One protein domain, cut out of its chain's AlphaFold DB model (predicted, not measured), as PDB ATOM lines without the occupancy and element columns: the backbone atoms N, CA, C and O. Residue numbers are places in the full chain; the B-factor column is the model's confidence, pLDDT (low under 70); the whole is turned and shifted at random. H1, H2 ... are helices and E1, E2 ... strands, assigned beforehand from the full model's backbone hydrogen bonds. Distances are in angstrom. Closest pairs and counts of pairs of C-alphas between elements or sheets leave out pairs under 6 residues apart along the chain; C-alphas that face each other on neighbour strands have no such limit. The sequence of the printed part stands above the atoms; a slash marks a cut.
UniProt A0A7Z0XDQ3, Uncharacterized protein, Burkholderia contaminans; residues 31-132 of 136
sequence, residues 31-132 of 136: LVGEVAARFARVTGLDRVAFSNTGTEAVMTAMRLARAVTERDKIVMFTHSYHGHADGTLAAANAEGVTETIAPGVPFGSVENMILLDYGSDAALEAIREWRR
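Overview. This is residues 31 to 132 of the 136 residues of an uncharacterized protein of Burkholderia contaminans (UniProt A0A7Z0XDQ3). The parts are strung out loosely along the longest axis, with helix H1 at one end, helix H2 next, and a small body made of two short two-stranded sheets, loops and helix H3 at the other end. In that body the pair E1 and E4 lies between H3 and the hairpin of E2 and E3, while H2 meets the pair on the E1 side and H1 lies well away from the strands and H3. The printed part has 102 residues, with three named helices and four named strands in the order H1, H2, E1, E2, E3, E4, H3; one sheet is E1 with E4, parallel, and the other is E2 with E3, antiparallel. The class is mixed, helices and strands. The whole is loose, with a radius of gyration of the C-alphas of 15.8 A and spans of 49 by 33 by 26 A.

Along the chain. H1 is residues 31 to 43, begins at C-alpha 31 at (-59.351, -52.012, -40.166) and is 18.5 A long from first to last C-alpha. H2, residues 54 to 69, is the longest helix by residues and runs 22.4 A, from C-alpha 54 at (-44.982, -37.507, -38.780). E1 is residues 74 to 77, 10.2 A long. E2 is residues 90 to 92, 7.1 A long, and E3 is residues 98 to 100, 7.2 A long. E4 is residues 113 to 116, 9.8 A long. H3 is residues 121 to 131, 15.5 A long, and ends at C-alpha 131 at (-19.551, -46.647, -42.289).

Arrangement. H1 and H2 are apart, and H1 is also apart from H3 and from the four strands. H2 comes closest to E1 with the C-alphas of Met 62 and Ile 74, 7.5 A apart, and it is apart from E2, E3, E4 and H3. E1 and E4 are parallel neighbours, with 33 degrees between their directions. Their C-alphas 75 and 114 face each other at 4.7 A, and N 76 and O 114, at 2.8 A, are within hydrogen-bond range, as are N 114 and O 74, at 2.9 A. E1 and E2 are near each other, with 5 pairs of C-alphas within 10 A. E2 and E3 form a hairpin of antiparallel neighbours, with 134 degrees between their directions. N 91 and O 99 are within hydrogen-bond range at 2.8 A, and so are N 99 and O 91, at 2.8 A. The closest C-alphas of E2 and E4 are those of Ala 92 and Leu 115, 6.0 A apart. Those of E3 and E4 are Thr 98 and Leu 115, 6.9 A apart. H3 comes closest to E4 with the C-alphas of Leu 116 and Ala 123, 5.6 A apart, and to E1 with those of Val 75 and Ile 127, 8.0 A apart. H3 is apart from E2 and E3. In H1, H2 and H3 every O i to N i+4 pair is within hydrogen-bond range.

Size, cuts and confidence. The two C-alphas farthest apart are those of Leu 31 and Glu 95, 49.9 A. The printed residues run from 31 to 132 without a cut, within a full chain of 136 residues. The links from E1 to E2, residues 78 to 89, and from E3 to E4, residues 101 to 112, are long. The link from H1 to H2 is short but not tight, while those from H2 to E1, E2 to E3 and E4 to H3 are tight. The mean pLDDT of the printed part is 94.1, and one residue, Arg 132, is under 70.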
ATOM      1  N   LEU A  31     -59.830 -52.653 -38.939       89.56
ATOM      2  CA  LEU A  31     -59.351 -52.012 -40.166       89.56
ATOM      3  C   LEU A  31     -57.821 -51.991 -40.274       89.56
ATOM      4  O   LEU A  31     -57.282 -51.883 -41.377       89.56
ATOM      5  N   VAL A  32     -57.097 -52.099 -39.153       92.25
ATOM      6  CA  VAL A  32     -55.644 -51.863 -39.121       92.25
ATOM      7  C   VAL A  32     -54.874 -52.820 -40.034       92.25
ATOM      8  O   VAL A  32     -53.932 -52.405 -40.704       92.25
ATOM      9  N   GLY A  33     -55.298 -54.086 -40.106       94.00
ATOM     10  CA  GLY A  33     -54.652 -55.100 -40.940       94.00
ATOM     11  C   GLY A  33     -54.845 -54.831 -42.431       94.00
ATOM     12  O   GLY A  33     -53.892 -54.906 -43.205       94.00
ATOM     13  N   GLU A  34     -56.059 -54.450 -42.828       95.31
ATOM     14  CA  GLU A  34     -56.367 -54.102 -44.214       95.31
ATOM     15  C   GLU A  34     -55.599 -52.851 -44.656       95.31
ATOM     16  O   GLU A  34     -54.971 -52.840 -45.719       95.31
ATOM     17  N   VAL A  35     -55.605 -51.806 -43.825       95.62
ATOM     18  CA  VAL A  35     -54.889 -50.559 -44.108       95.62
ATOM     19  C   VAL A  35     -53.382 -50.818 -44.195       95.62
ATOM     20  O   VAL A  35     -52.749 -50.379 -45.155       95.62
ATOM     21  N   ALA A  36     -52.811 -51.597 -43.270       96.75
ATOM     22  CA  ALA A  36     -51.397 -51.975 -43.309       96.75
ATOM     23  C   ALA A  36     -51.032 -52.717 -44.604       96.75
ATOM     24  O   ALA A  36     -50.036 -52.379 -45.240       96.75
ATOM     25  N   ALA A  37     -51.862 -53.669 -45.043       96.69
ATOM     26  CA  ALA A  37     -51.637 -54.412 -46.283       96.69
ATOM     27  C   ALA A  37     -51.698 -53.517 -47.535       96.69
ATOM     28  O   ALA A  37     -50.959 -53.736 -48.498       96.69
ATOM     29  N   ARG A  38     -52.563 -52.493 -47.542       97.56
ATOM     30  CA  ARG A  38     -52.616 -51.497 -48.625       97.56
ATOM     31  C   ARG A  38     -51.344 -50.645 -48.661       97.56
ATOM     32  O   ARG A  38     -50.788 -50.466 -49.740       97.56
ATOM     33  N   PHE A  39     -50.856 -50.179 -47.509       97.31
ATOM     34  CA  PHE A  39     -49.598 -49.428 -47.428       97.31
ATOM     35  C   PHE A  39     -48.398 -50.267 -47.867       97.31
ATOM     36  O   PHE A  39     -47.660 -49.821 -48.738       97.31
ATOM     37  N   ALA A  40     -48.257 -51.489 -47.344       97.19
ATOM     38  CA  ALA A  40     -47.198 -52.428 -47.724       97.19
ATOM     39  C   ALA A  40     -47.123 -52.632 -49.246       97.19
ATOM     40  O   ALA A  40     -46.049 -52.596 -49.841       97.19
ATOM     41  N   ARG A  41     -48.281 -52.758 -49.905       97.75
ATOM     42  CA  ARG A  41     -48.364 -52.907 -51.363       97.75
ATOM     43  C   ARG A  41     -47.880 -51.673 -52.126       97.75
ATOM     44  O   ARG A  41     -47.225 -51.828 -53.148       97.75
ATOM     45  N   VAL A  42     -48.231 -50.469 -51.671       97.50
ATOM     46  CA  VAL A  42     -47.852 -49.213 -52.347       97.50
ATOM     47  C   VAL A  42     -46.378 -48.884 -52.123       97.50
ATOM     48  O   VAL A  42     -45.729 -48.362 -53.024       97.50
ATOM     49  N   THR A  43     -45.843 -49.183 -50.939       96.56
ATOM     50  CA  THR A  43     -44.446 -48.886 -50.592       96.56
ATOM     51  C   THR A  43     -43.473 -49.992 -50.993       96.56
ATOM     52  O   THR A  43     -42.275 -49.735 -51.058       96.56
ATOM     53  N   GLY A  44     -43.960 -51.212 -51.245       97.25
ATOM     54  CA  GLY A  44     -43.121 -52.391 -51.473       97.25
ATOM     55  C   GLY A  44     -42.416 -52.901 -50.209       97.25
ATOM     56  O   GLY A  44     -41.444 -53.640 -50.321       97.25
ATOM     57  N   LEU A  45     -42.868 -52.489 -49.019       96.38
ATOM     58  CA  LEU A  45     -42.291 -52.882 -47.729       96.38
ATOM     59  C   LEU A  45     -43.090 -54.016 -47.078       96.38
ATOM     60  O   LEU A  45     -44.312 -54.064 -47.191       96.38
ATOM     61  N   ASP A  46     -42.415 -54.864 -46.303       95.75
ATOM     62  CA  ASP A  46     -43.042 -56.035 -45.666       95.75
ATOM     63  C   ASP A  46     -43.950 -55.689 -44.478       95.75
ATOM     64  O   ASP A  46     -44.893 -56.418 -44.159       95.75
ATOM     65  N   ARG A  47     -43.632 -54.613 -43.746       95.44
ATOM     66  CA  ARG A  47     -44.260 -54.281 -42.458       95.44
ATOM     67  C   ARG A  47     -44.558 -52.793 -42.357       95.44
ATOM     68  O   ARG A  47     -43.788 -51.959 -42.824       95.44
ATOM     69  N   VAL A  48     -45.662 -52.477 -41.685       96.06
ATOM     70  CA  VAL A  48     -46.135 -51.109 -41.440       96.06
ATOM     71  C   VAL A  48     -46.424 -50.941 -39.953       96.06
ATOM     72  O   VAL A  48     -47.010 -51.822 -39.322       96.06
ATOM     73  N   ALA A  49     -46.023 -49.800 -39.404       95.44
ATOM     74  CA  ALA A  49     -46.436 -49.322 -38.092       95.44
ATOM     75  C   ALA A  49     -47.094 -47.947 -38.260       95.44
ATOM     76  O   ALA A  49     -46.687 -47.172 -39.126       95.44
ATOM     77  N   PHE A  50     -48.112 -47.659 -37.452       95.31
ATOM     78  CA  PHE A  50     -48.842 -46.392 -37.492       95.31
ATOM     79  C   PHE A  50     -48.422 -45.494 -36.327       95.31
ATOM     80  O   PHE A  50     -48.161 -45.973 -35.224       95.31
ATOM     81  N   SER A  51     -48.394 -44.192 -36.583       96.44
ATOM     82  CA  SER A  51     -48.141 -43.140 -35.599       96.44
ATOM     83  C   SER A  51     -49.195 -42.047 -35.758       96.44
ATOM     84  O   SER A  51     -49.799 -41.927 -36.824       96.44
ATOM     85  N   ASN A  52     -49.415 -41.245 -34.719       95.94
ATOM     86  CA  ASN A  52     -50.401 -40.163 -34.762       95.94
ATOM     87  C   ASN A  52     -49.896 -38.979 -35.591       95.94
ATOM     88  O   ASN A  52     -50.684 -38.238 -36.174       95.94
ATOM     89  N   THR A  53     -48.574 -38.790 -35.640       98.12
ATOM     90  CA  THR A  53     -47.933 -37.683 -36.355       98.12
ATOM     91  C   THR A  53     -46.699 -38.138 -37.134       98.12
ATOM     92  O   THR A  53     -46.122 -39.195 -36.872       98.12
ATOM     93  N   GLY A  54     -46.250 -37.299 -38.074       97.62
ATOM     94  CA  GLY A  54     -44.982 -37.507 -38.780       97.62
ATOM     95  C   GLY A  54     -43.760 -37.454 -37.853       97.62
ATOM     96  O   GLY A  54     -42.849 -38.262 -38.013       97.62
ATOM     97  N   THR A  55     -43.764 -36.574 -36.842       98.06
ATOM     98  CA  THR A  55     -42.690 -36.492 -35.832       98.06
ATOM     99  C   THR A  55     -42.518 -37.823 -35.095       98.06
ATOM    100  O   THR A  55     -41.401 -38.312 -34.950       98.06
ATOM    101  N   GLU A  56     -43.619 -38.448 -34.666       98.31
ATOM    102  CA  GLU A  56     -43.586 -39.756 -33.998       98.31
ATOM    103  C   GLU A  56     -43.062 -40.867 -34.915       98.31
ATOM    104  O   GLU A  56     -42.305 -41.735 -34.463       98.31
ATOM    105  N   ALA A  57     -43.431 -40.829 -36.199       98.25
ATOM    106  CA  ALA A  57     -42.955 -41.791 -37.186       98.25
ATOM    107  C   ALA A  57     -41.432 -41.687 -37.371       98.25
ATOM    108  O   ALA A  57     -40.740 -42.704 -37.316       98.25
ATOM    109  N   VAL A  58     -40.891 -40.470 -37.509       98.44
ATOM    110  CA  VAL A  58     -39.439 -40.239 -37.606       98.44
ATOM    111  C   VAL A  58     -38.723 -40.644 -36.318       98.44
ATOM    112  O   VAL A  58     -37.729 -41.366 -36.376       98.44
ATOM    113  N   MET A  59     -39.244 -40.250 -35.154       97.88
ATOM    114  CA  MET A  59     -38.667 -40.619 -33.857       97.88
ATOM    115  C   MET A  59     -38.590 -42.144 -33.693       97.88
ATOM    116  O   MET A  59     -37.569 -42.682 -33.255       97.88
ATOM    117  N   THR A  60     -39.654 -42.851 -34.078       98.19
ATOM    118  CA  THR A  60     -39.697 -44.317 -34.065       98.19
ATOM    119  C   THR A  60     -38.695 -44.910 -35.051       98.19
ATOM    120  O   THR A  60     -37.963 -45.828 -34.689       98.19
ATOM    121  N   ALA A  61     -38.604 -44.369 -36.268       98.12
ATOM    122  CA  ALA A  61     -37.665 -44.836 -37.285       98.12
ATOM    123  C   ALA A  61     -36.202 -44.682 -36.837       98.12
ATOM    124  O   ALA A  61     -35.431 -45.634 -36.941       98.12
ATOM    125  N   MET A  62     -35.835 -43.532 -36.258       97.75
ATOM    126  CA  MET A  62     -34.505 -43.313 -35.677       97.75
ATOM    127  C   MET A  62     -34.215 -44.319 -34.560       97.75
ATOM    128  O   MET A  62     -33.139 -44.912 -34.526       97.75
ATOM    129  N   ARG A  63     -35.181 -44.565 -33.664       97.75
ATOM    130  CA  ARG A  63     -35.034 -45.552 -32.584       97.75
ATOM    131  C   ARG A  63     -34.830 -46.968 -33.123       97.75
ATOM    132  O   ARG A  63     -33.969 -47.680 -32.617       97.75
ATOM    133  N   LEU A  64     -35.590 -47.370 -34.143       98.12
ATOM    134  CA  LEU A  64     -35.444 -48.680 -34.781       98.12
ATOM    135  C   LEU A  64     -34.085 -48.823 -35.473       98.12
ATOM    136  O   LEU A  64     -33.439 -49.854 -35.313       98.12
ATOM    137  N   ALA A  65     -33.622 -47.792 -36.185       97.50
ATOM    138  CA  ALA A  65     -32.308 -47.799 -36.821       97.50
ATOM    139  C   ALA A  65     -31.186 -47.990 -35.790       97.50
ATOM    140  O   ALA A  65     -30.331 -48.857 -35.968       97.50
ATOM    141  N   ARG A  66     -31.231 -47.249 -34.675       96.88
ATOM    142  CA  ARG A  66     -30.277 -47.402 -33.566       96.88
ATOM    143  C   ARG A  66     -30.337 -48.799 -32.951       96.88
ATOM    144  O   ARG A  66     -29.306 -49.439 -32.809       96.88
ATOM    145  N   ALA A  67     -31.537 -49.305 -32.662       97.44
ATOM    146  CA  ALA A  67     -31.720 -50.620 -32.046       97.44
ATOM    147  C   ALA A  67     -31.234 -51.782 -32.929       97.44
ATOM    148  O   ALA A  67     -30.716 -52.761 -32.409       97.44
ATOM    149  N   VAL A  68     -31.403 -51.689 -34.251       97.31
ATOM    150  CA  VAL A  68     -30.983 -52.746 -35.188       97.31
ATOM    151  C   VAL A  68     -29.492 -52.668 -35.514       97.31
ATOM    152  O   VAL A  68     -28.869 -53.694 -35.766       97.31
ATOM    153  N   THR A  69     -28.923 -51.461 -35.567       94.75
ATOM    154  CA  THR A  69     -27.521 -51.265 -35.974       94.75
ATOM    155  C   THR A  69     -26.545 -51.150 -34.811       94.75
ATOM    156  O   THR A  69     -25.343 -51.225 -35.057       94.75
ATOM    157  N   GLU A  70     -27.048 -50.942 -33.590       95.12
ATOM    158  CA  GLU A  70     -26.271 -50.674 -32.372       95.12
ATOM    159  C   GLU A  70     -25.346 -49.451 -32.510       95.12
ATOM    160  O   GLU A  70     -24.243 -49.399 -31.973       95.12
ATOM    161  N   ARG A  71     -25.790 -48.447 -33.276       93.31
ATOM    162  CA  ARG A  71     -25.062 -47.193 -33.520       93.31
ATOM    163  C   ARG A  71     -25.900 -46.016 -33.064       93.31
ATOM    164  O   ARG A  71     -27.077 -45.946 -33.401       93.31
ATOM    165  N   ASP A  72     -25.278 -45.049 -32.398       94.31
ATOM    166  CA  ASP A  72     -25.986 -43.865 -31.892       94.31
ATOM    167  C   ASP A  72     -26.187 -42.776 -32.953       94.31
ATOM    168  O   ASP A  72     -27.203 -42.065 -32.955       94.31
ATOM    169  N   LYS A  73     -25.222 -42.658 -33.871       94.31
ATOM    170  CA  LYS A  73     -25.145 -41.558 -34.836       94.31
ATOM    171  C   LYS A  73     -26.165 -41.695 -35.964       94.31
ATOM    172  O   LYS A  73     -26.297 -42.762 -36.560       94.31
ATOM    173  N   ILE A  74     -26.836 -40.594 -36.295       95.88
ATOM    174  CA  ILE A  74     -27.776 -40.484 -37.418       95.88
ATOM    175  C   ILE A  74     -27.346 -39.320 -38.313       95.88
ATOM    176  O   ILE A  74     -27.082 -38.221 -37.833       95.88
ATOM    177  N   VAL A  75     -27.300 -39.563 -39.622       95.12
ATOM    178  CA  VAL A  75     -27.058 -38.521 -40.626       95.12
ATOM    179  C   VAL A  75     -28.386 -37.876 -41.016       95.12
ATOM    180  O   VAL A  75     -29.346 -38.579 -41.335       95.12
ATOM    181  N   MET A  76     -28.423 -36.549 -41.030       95.38
ATOM    182  CA  MET A  76     -29.472 -35.742 -41.648       95.38
ATOM    183  C   MET A  76     -28.841 -34.781 -42.651       95.38
ATOM    184  O   MET A  76     -27.654 -34.465 -42.565       95.38
ATOM    185  N   PHE A  77     -29.641 -34.301 -43.596       94.81
ATOM    186  CA  PHE A  77     -29.179 -33.291 -44.535       94.81
ATOM    187  C   PHE A  77     -29.621 -31.896 -44.107       94.81
ATOM    188  O   PHE A  77     -30.755 -31.716 -43.653       94.81
ATOM    189  N   THR A  78     -28.740 -30.911 -44.274       91.62
ATOM    190  CA  THR A  78     -29.043 -29.503 -44.005       91.62
ATOM    191  C   THR A  78     -30.311 -29.090 -44.760       91.62
ATOM    192  O   THR A  78     -30.602 -29.590 -45.849       91.62
ATOM    193  N   HIS A  79     -31.114 -28.209 -44.157       89.25
ATOM    194  CA  HIS A  79     -32.398 -27.730 -44.697       89.25
ATOM    195  C   HIS A  79     -33.522 -28.781 -44.825       89.25
ATOM    196  O   HIS A  79     -34.619 -28.443 -45.275       89.25
ATOM    197  N   SER A  80     -33.307 -30.034 -44.406       94.75
ATOM    198  CA  SER A  80     -34.379 -31.036 -44.334       94.75
ATOM    199  C   SER A  80     -35.237 -30.838 -43.084       94.75
ATOM    200  O   SER A  80     -34.729 -30.531 -42.009       94.75
ATOM    201  N   TYR A  81     -36.550 -31.051 -43.207       95.56
ATOM    202  CA  TYR A  81     -37.479 -31.007 -42.076       95.56
ATOM    203  C   TYR A  81     -37.944 -32.414 -41.697       95.56
ATOM    204  O   TYR A  81     -38.518 -33.134 -42.516       95.56
ATOM    205  N   HIS A  82     -37.736 -32.781 -40.433       97.38
ATOM    206  CA  HIS A  82     -38.005 -34.122 -39.906       97.38
ATOM    207  C   HIS A  82     -38.956 -34.122 -38.698       97.38
ATOM    208  O   HIS A  82     -39.045 -35.103 -37.961       97.38
ATOM    209  N   GLY A  83     -39.714 -33.037 -38.523       96.38
ATOM    210  CA  GLY A  83     -40.583 -32.837 -37.369       96.38
ATOM    211  C   GLY A  83     -39.926 -31.965 -36.303       96.38
ATOM    212  O   GLY A  83     -38.998 -31.215 -36.582       96.38
ATOM    213  N   HIS A  84     -40.467 -32.029 -35.088       96.38
ATOM    214  CA  HIS A  84     -40.039 -31.198 -33.955       96.38
ATOM    215  C   HIS A  84     -39.578 -32.025 -32.748       96.38
ATOM    216  O   HIS A  84     -39.588 -31.534 -31.626       96.38
ATOM    217  N   ALA A  85     -39.205 -33.290 -32.957       96.56
ATOM    218  CA  ALA A  85     -38.543 -34.052 -31.904       96.56
ATOM    219  C   ALA A  85     -37.154 -33.447 -31.668       96.56
ATOM    220  O   ALA A  85     -36.462 -33.160 -32.644       96.56
ATOM    221  N   ASP A  86     -36.722 -33.303 -30.417       96.31
ATOM    222  CA  ASP A  86     -35.458 -32.641 -30.061       96.31
ATOM    223  C   ASP A  86     -34.260 -33.117 -30.896       96.31
ATOM    224  O   ASP A  86     -33.508 -32.304 -31.421       96.31
ATOM    225  N   GLY A  87     -34.124 -34.431 -31.112       95.12
ATOM    226  CA  GLY A  87     -33.027 -34.994 -31.909       95.12
ATOM    227  C   GLY A  87     -33.082 -34.701 -33.411       95.12
ATOM    228  O   GLY A  87     -32.139 -35.010 -34.122       95.12
ATOM    229  N   THR A  88     -34.166 -34.111 -33.910       96.31
ATOM    230  CA  THR A  88     -34.294 -33.639 -35.301       96.31
ATOM    231  C   THR A  88     -34.086 -32.131 -35.434       96.31
ATOM    232  O   THR A  88     -33.952 -31.626 -36.544       96.31
ATOM    233  N   LEU A  89     -34.021 -31.410 -34.310       96.50
ATOM    234  CA  LEU A  89     -33.854 -29.959 -34.241       96.50
ATOM    235  C   LEU A  89     -32.364 -29.575 -34.217       96.50
ATOM    236  O   LEU A  89     -31.920 -28.808 -33.360       96.50
ATOM    237  N   ALA A  90     -31.602 -30.120 -35.168       95.00
ATOM    238  CA  ALA A  90     -30.161 -29.925 -35.305       95.00
ATOM    239  C   ALA A  90     -29.813 -29.129 -36.577       95.00
ATOM    240  O   ALA A  90     -30.408 -29.350 -37.632       95.00
ATOM    241  N   ALA A  91     -28.834 -28.233 -36.480       92.50
ATOM    242  CA  ALA A  91     -28.197 -27.539 -37.600       92.50
ATOM    243  C   ALA A  91     -26.683 -27.755 -37.559       92.50
ATOM    244  O   ALA A  91     -26.159 -28.337 -36.613       92.50
ATOM    245  N   ALA A  92     -25.997 -27.301 -38.604       90.50
ATOM    246  CA  ALA A  92     -24.553 -27.139 -38.609       90.50
ATOM    247  C   ALA A  92     -24.220 -25.673 -38.881       90.50
ATOM    248  O   ALA A  92     -24.829 -25.056 -39.759       90.50
ATOM    249  N   ASN A  93     -23.248 -25.144 -38.145       85.50
ATOM    250  CA  ASN A  93     -22.677 -23.836 -38.441       85.50
ATOM    251  C   ASN A  93     -21.756 -23.899 -39.681       85.50
ATOM    252  O   ASN A  93     -21.566 -24.957 -40.286       85.50
ATOM    253  N   ALA A  94     -21.176 -22.760 -40.071       81.38
ATOM    254  CA  ALA A  94     -20.311 -22.663 -41.251       81.38
ATOM    255  C   ALA A  94     -19.058 -23.557 -41.163       81.38
ATOM    256  O   ALA A  94     -18.498 -23.948 -42.185       81.38
ATOM    257  N   GLU A  95     -18.637 -23.901 -39.949       82.75
ATOM    258  CA  GLU A  95     -17.511 -24.781 -39.655       82.75
ATOM    259  C   GLU A  95     -17.906 -26.270 -39.599       82.75
ATOM    260  O   GLU A  95     -17.056 -27.122 -39.338       82.75
ATOM    261  N   GLY A  96     -19.179 -26.605 -39.837       80.44
ATOM    262  CA  GLY A  96     -19.690 -27.979 -39.813       80.44
ATOM    263  C   GLY A  96     -19.920 -28.543 -38.408       80.44
ATOM    264  O   GLY A  96     -20.100 -29.752 -38.253       80.44
ATOM    265  N   VAL A  97     -19.911 -27.698 -37.374       86.00
ATOM    266  CA  VAL A  97     -20.185 -28.096 -35.989       86.00
ATOM    267  C   VAL A  97     -21.691 -28.147 -35.767       86.00
ATOM    268  O   VAL A  97     -22.398 -27.175 -36.033       86.00
ATOM    269  N   THR A  98     -22.176 -29.284 -35.259       90.88
ATOM    270  CA  THR A  98     -23.590 -29.470 -34.916       90.88
ATOM    271  C   THR A  98     -24.019 -28.496 -33.817       90.88
ATOM    272  O   THR A  98     -23.335 -28.361 -32.806       90.88
ATOM    273  N   GLU A  99     -25.180 -27.871 -33.979       93.56
ATOM    274  CA  GLU A  99     -25.825 -26.986 -33.005       93.56
ATOM    275  C   GLU A  99     -27.342 -27.224 -32.958       93.56
ATOM    276  O   GLU A  99     -27.908 -27.919 -33.805       93.56
ATOM    277  N   THR A 100     -28.023 -26.674 -31.953       94.56
ATOM    278  CA  THR A 100     -29.486 -26.759 -31.852       94.56
ATOM    279  C   THR A 100     -30.145 -25.620 -32.623       94.56
ATOM    280  O   THR A 100     -29.684 -24.483 -32.586       94.56
ATOM    281  N   ILE A 101     -31.264 -25.895 -33.300       93.12
ATOM    282  CA  ILE A 101     -31.954 -24.863 -34.102       93.12
ATOM    283  C   ILE A 101     -32.918 -23.992 -33.294       93.12
ATOM    284  O   ILE A 101     -33.452 -23.014 -33.814       93.12
ATOM    285  N   ALA A 102     -33.203 -24.372 -32.046       90.69
ATOM    286  CA  ALA A 102     -34.207 -23.721 -31.216       90.69
ATOM    287  C   ALA A 102     -33.772 -23.647 -29.739       90.69
ATOM    288  O   ALA A 102     -33.262 -24.636 -29.199       90.69
ATOM    289  N   PRO A 103     -34.025 -22.514 -29.049       94.56
ATOM    290  CA  PRO A 103     -33.873 -22.424 -27.600       94.56
ATOM    291  C   PRO A 103     -34.708 -23.483 -26.874       94.56
ATOM    292  O   PRO A 103     -35.832 -23.782 -27.274       94.56
ATOM    293  N   GLY A 104     -34.173 -24.020 -25.777       95.50
ATOM    294  CA  GLY A 104     -34.847 -25.041 -24.969       95.50
ATOM    295  C   GLY A 104     -34.577 -26.484 -25.400       95.50
ATOM    296  O   GLY A 104     -34.873 -27.386 -24.624       95.50
ATOM    297  N   VAL A 105     -33.956 -26.711 -26.564       96.62
ATOM    298  CA  VAL A 105     -33.449 -28.035 -26.956       96.62
ATOM    299  C   VAL A 105     -32.093 -28.272 -26.278       96.62
ATOM    300  O   VAL A 105     -31.162 -27.493 -26.506       96.62
ATOM    301  N   PRO A 106     -31.931 -29.319 -25.446       96.06
ATOM    302  CA  PRO A 106     -30.635 -29.664 -24.872       96.06
ATOM    303  C   PRO A 106     -29.650 -30.087 -25.963       96.06
ATOM    304  O   PRO A 106     -30.001 -30.865 -26.847       96.06
ATOM    305  N   PHE A 107     -28.388 -29.657 -25.870       95.56
ATOM    306  CA  PHE A 107     -27.362 -30.061 -26.841       95.56
ATOM    307  C   PHE A 107     -27.198 -31.589 -26.931       95.56
ATOM    308  O   PHE A 107     -27.073 -32.135 -28.023       95.56
ATOM    309  N   GLY A 108     -27.299 -32.296 -25.798       96.62
ATOM    310  CA  GLY A 108     -27.243 -33.763 -25.764       96.62
ATOM    311  C   GLY A 108     -28.330 -34.449 -26.604       96.62
ATOM    312  O   GLY A 108     -28.159 -35.584 -27.032       96.62
ATOM    313  N   SER A 109     -29.431 -33.761 -26.924       95.94
ATOM    314  CA  SER A 109     -30.448 -34.304 -27.829       95.94
ATOM    315  C   SER A 109     -29.961 -34.383 -29.281       95.94
ATOM    316  O   SER A 109     -30.440 -35.239 -30.027       95.94
ATOM    317  N   VAL A 110     -29.014 -33.527 -29.685       96.31
ATOM    318  CA  VAL A 110     -28.502 -33.424 -31.064       96.31
ATOM    319  C   VAL A 110     -27.043 -33.860 -31.221       96.31
ATOM    320  O   VAL A 110     -26.560 -33.941 -32.344       96.31
ATOM    321  N   GLU A 111     -26.342 -34.199 -30.136       94.88
ATOM    322  CA  GLU A 111     -24.910 -34.558 -30.155       94.88
ATOM    323  C   GLU A 111     -24.578 -35.745 -31.081       94.88
ATOM    324  O   GLU A 111     -23.482 -35.851 -31.626       94.88
ATOM    325  N   ASN A 112     -25.555 -36.631 -31.286       94.75
ATOM    326  CA  ASN A 112     -25.443 -37.806 -32.143       94.75
ATOM    327  C   ASN A 112     -25.940 -37.554 -33.577       94.75
ATOM    328  O   ASN A 112     -26.123 -38.500 -34.345       94.75
ATOM    329  N   MET A 113     -26.184 -36.299 -33.947       95.38
ATOM    330  CA  MET A 113     -26.625 -35.923 -35.284       95.38
ATOM    331  C   MET A 113     -25.443 -35.421 -36.107       95.38
ATOM    332  O   MET A 113     -24.678 -34.562 -35.672       95.38
ATOM    333  N   ILE A 114     -25.317 -35.961 -37.316       93.62
ATOM    334  CA  ILE A 114     -24.352 -35.520 -38.323       93.62
ATOM    335  C   ILE A 114     -25.137 -34.796 -39.411       93.62
ATOM    336  O   ILE A 114     -26.049 -35.378 -39.998       93.62
ATOM    337  N   LEU A 115     -24.787 -33.544 -39.677       94.44
ATOM    338  CA  LEU A 115     -25.460 -32.704 -40.662       94.44
ATOM    339  C   LEU A 115     -24.565 -32.585 -41.891       94.44
ATOM    340  O   LEU A 115     -23.414 -32.178 -41.778       94.44
ATOM    341  N   LEU A 116     -25.091 -32.962 -43.053       93.75
ATOM    342  CA  LEU A 116     -24.364 -32.922 -44.321       93.75
ATOM    343  C   LEU A 116     -25.151 -32.157 -45.380       93.75
ATOM    344  O   LEU A 116     -26.375 -32.072 -45.317       93.75
ATOM    345  N   ASP A 117     -24.469 -31.661 -46.404       93.38
ATOM    346  CA  ASP A 117     -25.147 -30.987 -47.506       93.38
ATOM    347  C   ASP A 117     -25.842 -31.976 -48.441       93.38
ATOM    348  O   ASP A 117     -25.276 -32.982 -48.880       93.38
ATOM    349  N   TYR A 118     -27.100 -31.677 -48.758       94.31
ATOM    350  CA  TYR A 118     -27.874 -32.478 -49.695       94.31
ATOM    351  C   TYR A 118     -27.332 -32.330 -51.123       94.31
ATOM    352  O   TYR A 118     -27.087 -31.221 -51.590       94.31
ATOM    353  N   GLY A 119     -27.183 -33.449 -51.838       94.00
ATOM    354  CA  GLY A 119     -26.707 -33.451 -53.227       94.00
ATOM    355  C   GLY A 119     -25.199 -33.223 -53.398       94.00
ATOM    356  O   GLY A 119     -24.769 -32.890 -54.498       94.00
ATOM    357  N   SER A 120     -24.402 -33.397 -52.338       94.56
ATOM    358  CA  SER A 120     -22.944 -33.224 -52.355       94.56
ATOM    359  C   SER A 120     -22.195 -34.560 -52.412       94.56
ATOM    360  O   SER A 120     -22.463 -35.465 -51.618       94.56
ATOM    361  N   ASP A 121     -21.192 -34.668 -53.289       96.38
ATOM    362  CA  ASP A 121     -20.286 -35.826 -53.326       96.38
ATOM    363  C   ASP A 121     -19.471 -35.952 -52.033       96.38
ATOM    364  O   ASP A 121     -19.305 -37.057 -51.513       96.38
ATOM    365  N   ALA A 122     -19.055 -34.824 -51.447       93.75
ATOM    366  CA  ALA A 122     -18.343 -34.805 -50.170       93.75
ATOM    367  C   ALA A 122     -19.200 -35.390 -49.032       93.75
ATOM    368  O   ALA A 122     -18.689 -36.098 -48.163       93.75
ATOM    369  N   ALA A 123     -20.522 -35.175 -49.062       93.50
ATOM    370  CA  ALA A 123     -21.433 -35.804 -48.108       93.50
ATOM    371  C   ALA A 123     -21.461 -37.334 -48.273       93.50
ATOM    372  O   ALA A 123     -21.462 -38.071 -47.285       93.50
ATOM    373  N   LEU A 124     -21.442 -37.835 -49.513       94.62
ATOM    374  CA  LEU A 124     -21.387 -39.274 -49.781       94.62
ATOM    375  C   LEU A 124     -20.057 -39.889 -49.328       94.62
ATOM    376  O   LEU A 124     -20.051 -41.004 -48.801       94.62
ATOM    377  N   GLU A 125     -18.945 -39.183 -49.522       94.88
ATOM    378  CA  GLU A 125     -17.626 -39.591 -49.035       94.88
ATOM    379  C   GLU A 125     -17.594 -39.669 -47.510       94.88
ATOM    380  O   GLU A 125     -17.268 -40.730 -46.974       94.88
ATOM    381  N   ALA A 126     -18.062 -38.626 -46.820       92.00
ATOM    382  CA  ALA A 126     -18.176 -38.624 -45.366       92.00
ATOM    383  C   ALA A 126     -18.990 -39.834 -44.871       92.00
ATOM    384  O   ALA A 126     -18.526 -40.597 -44.024       92.00
ATOM    385  N   ILE A 127     -20.172 -40.093 -45.446       93.31
ATOM    386  CA  ILE A 127     -21.004 -41.254 -45.076       93.31
ATOM    387  C   ILE A 127     -20.244 -42.582 -45.249       93.31
ATOM    388  O   ILE A 127     -20.372 -43.483 -44.414       93.31
ATOM    389  N   ARG A 128     -19.447 -42.734 -46.317       92.81
ATOM    390  CA  ARG A 128     -18.642 -43.949 -46.550       92.81
ATOM    391  C   ARG A 128     -17.551 -44.122 -45.499       92.81
ATOM    392  O   ARG A 128     -17.310 -45.254 -45.080       92.81
ATOM    393  N   GLU A 129     -16.912 -43.038 -45.072       88.75
ATOM    394  CA  GLU A 129     -15.895 -43.067 -44.020       88.75
ATOM    395  C   GLU A 129     -16.497 -43.471 -42.673       88.75
ATOM    396  O   GLU A 129     -16.010 -44.414 -42.052       88.75
ATOM    397  N   TRP A 130     -17.627 -42.869 -42.292       81.44
ATOM    398  CA  TRP A 130     -18.366 -43.199 -41.066       81.44
ATOM    399  C   TRP A 130     -18.912 -44.630 -41.035       81.44
ATOM    400  O   TRP A 130     -19.184 -45.180 -39.967       81.44
ATOM    401  N   ARG A 131     -19.103 -45.255 -42.201       75.56
ATOM    402  CA  ARG A 131     -19.551 -46.647 -42.289       75.56
ATOM    403  C   ARG A 131     -18.449 -47.643 -41.919       75.56
ATOM    404  O   ARG A 131     -18.790 -48.776 -41.565       75.56
ATOM    405  N   ARG A 132     -17.167 -47.267 -42.025       69.00
ATOM    406  CA  ARG A 132     -16.063 -48.160 -41.649       69.00
ATOM    407  C   ARG A 132     -16.127 -48.420 -40.140       69.00
ATOM    408  O   ARG A 132     -16.341 -47.476 -39.383       69.00
TER     409      ARG A 132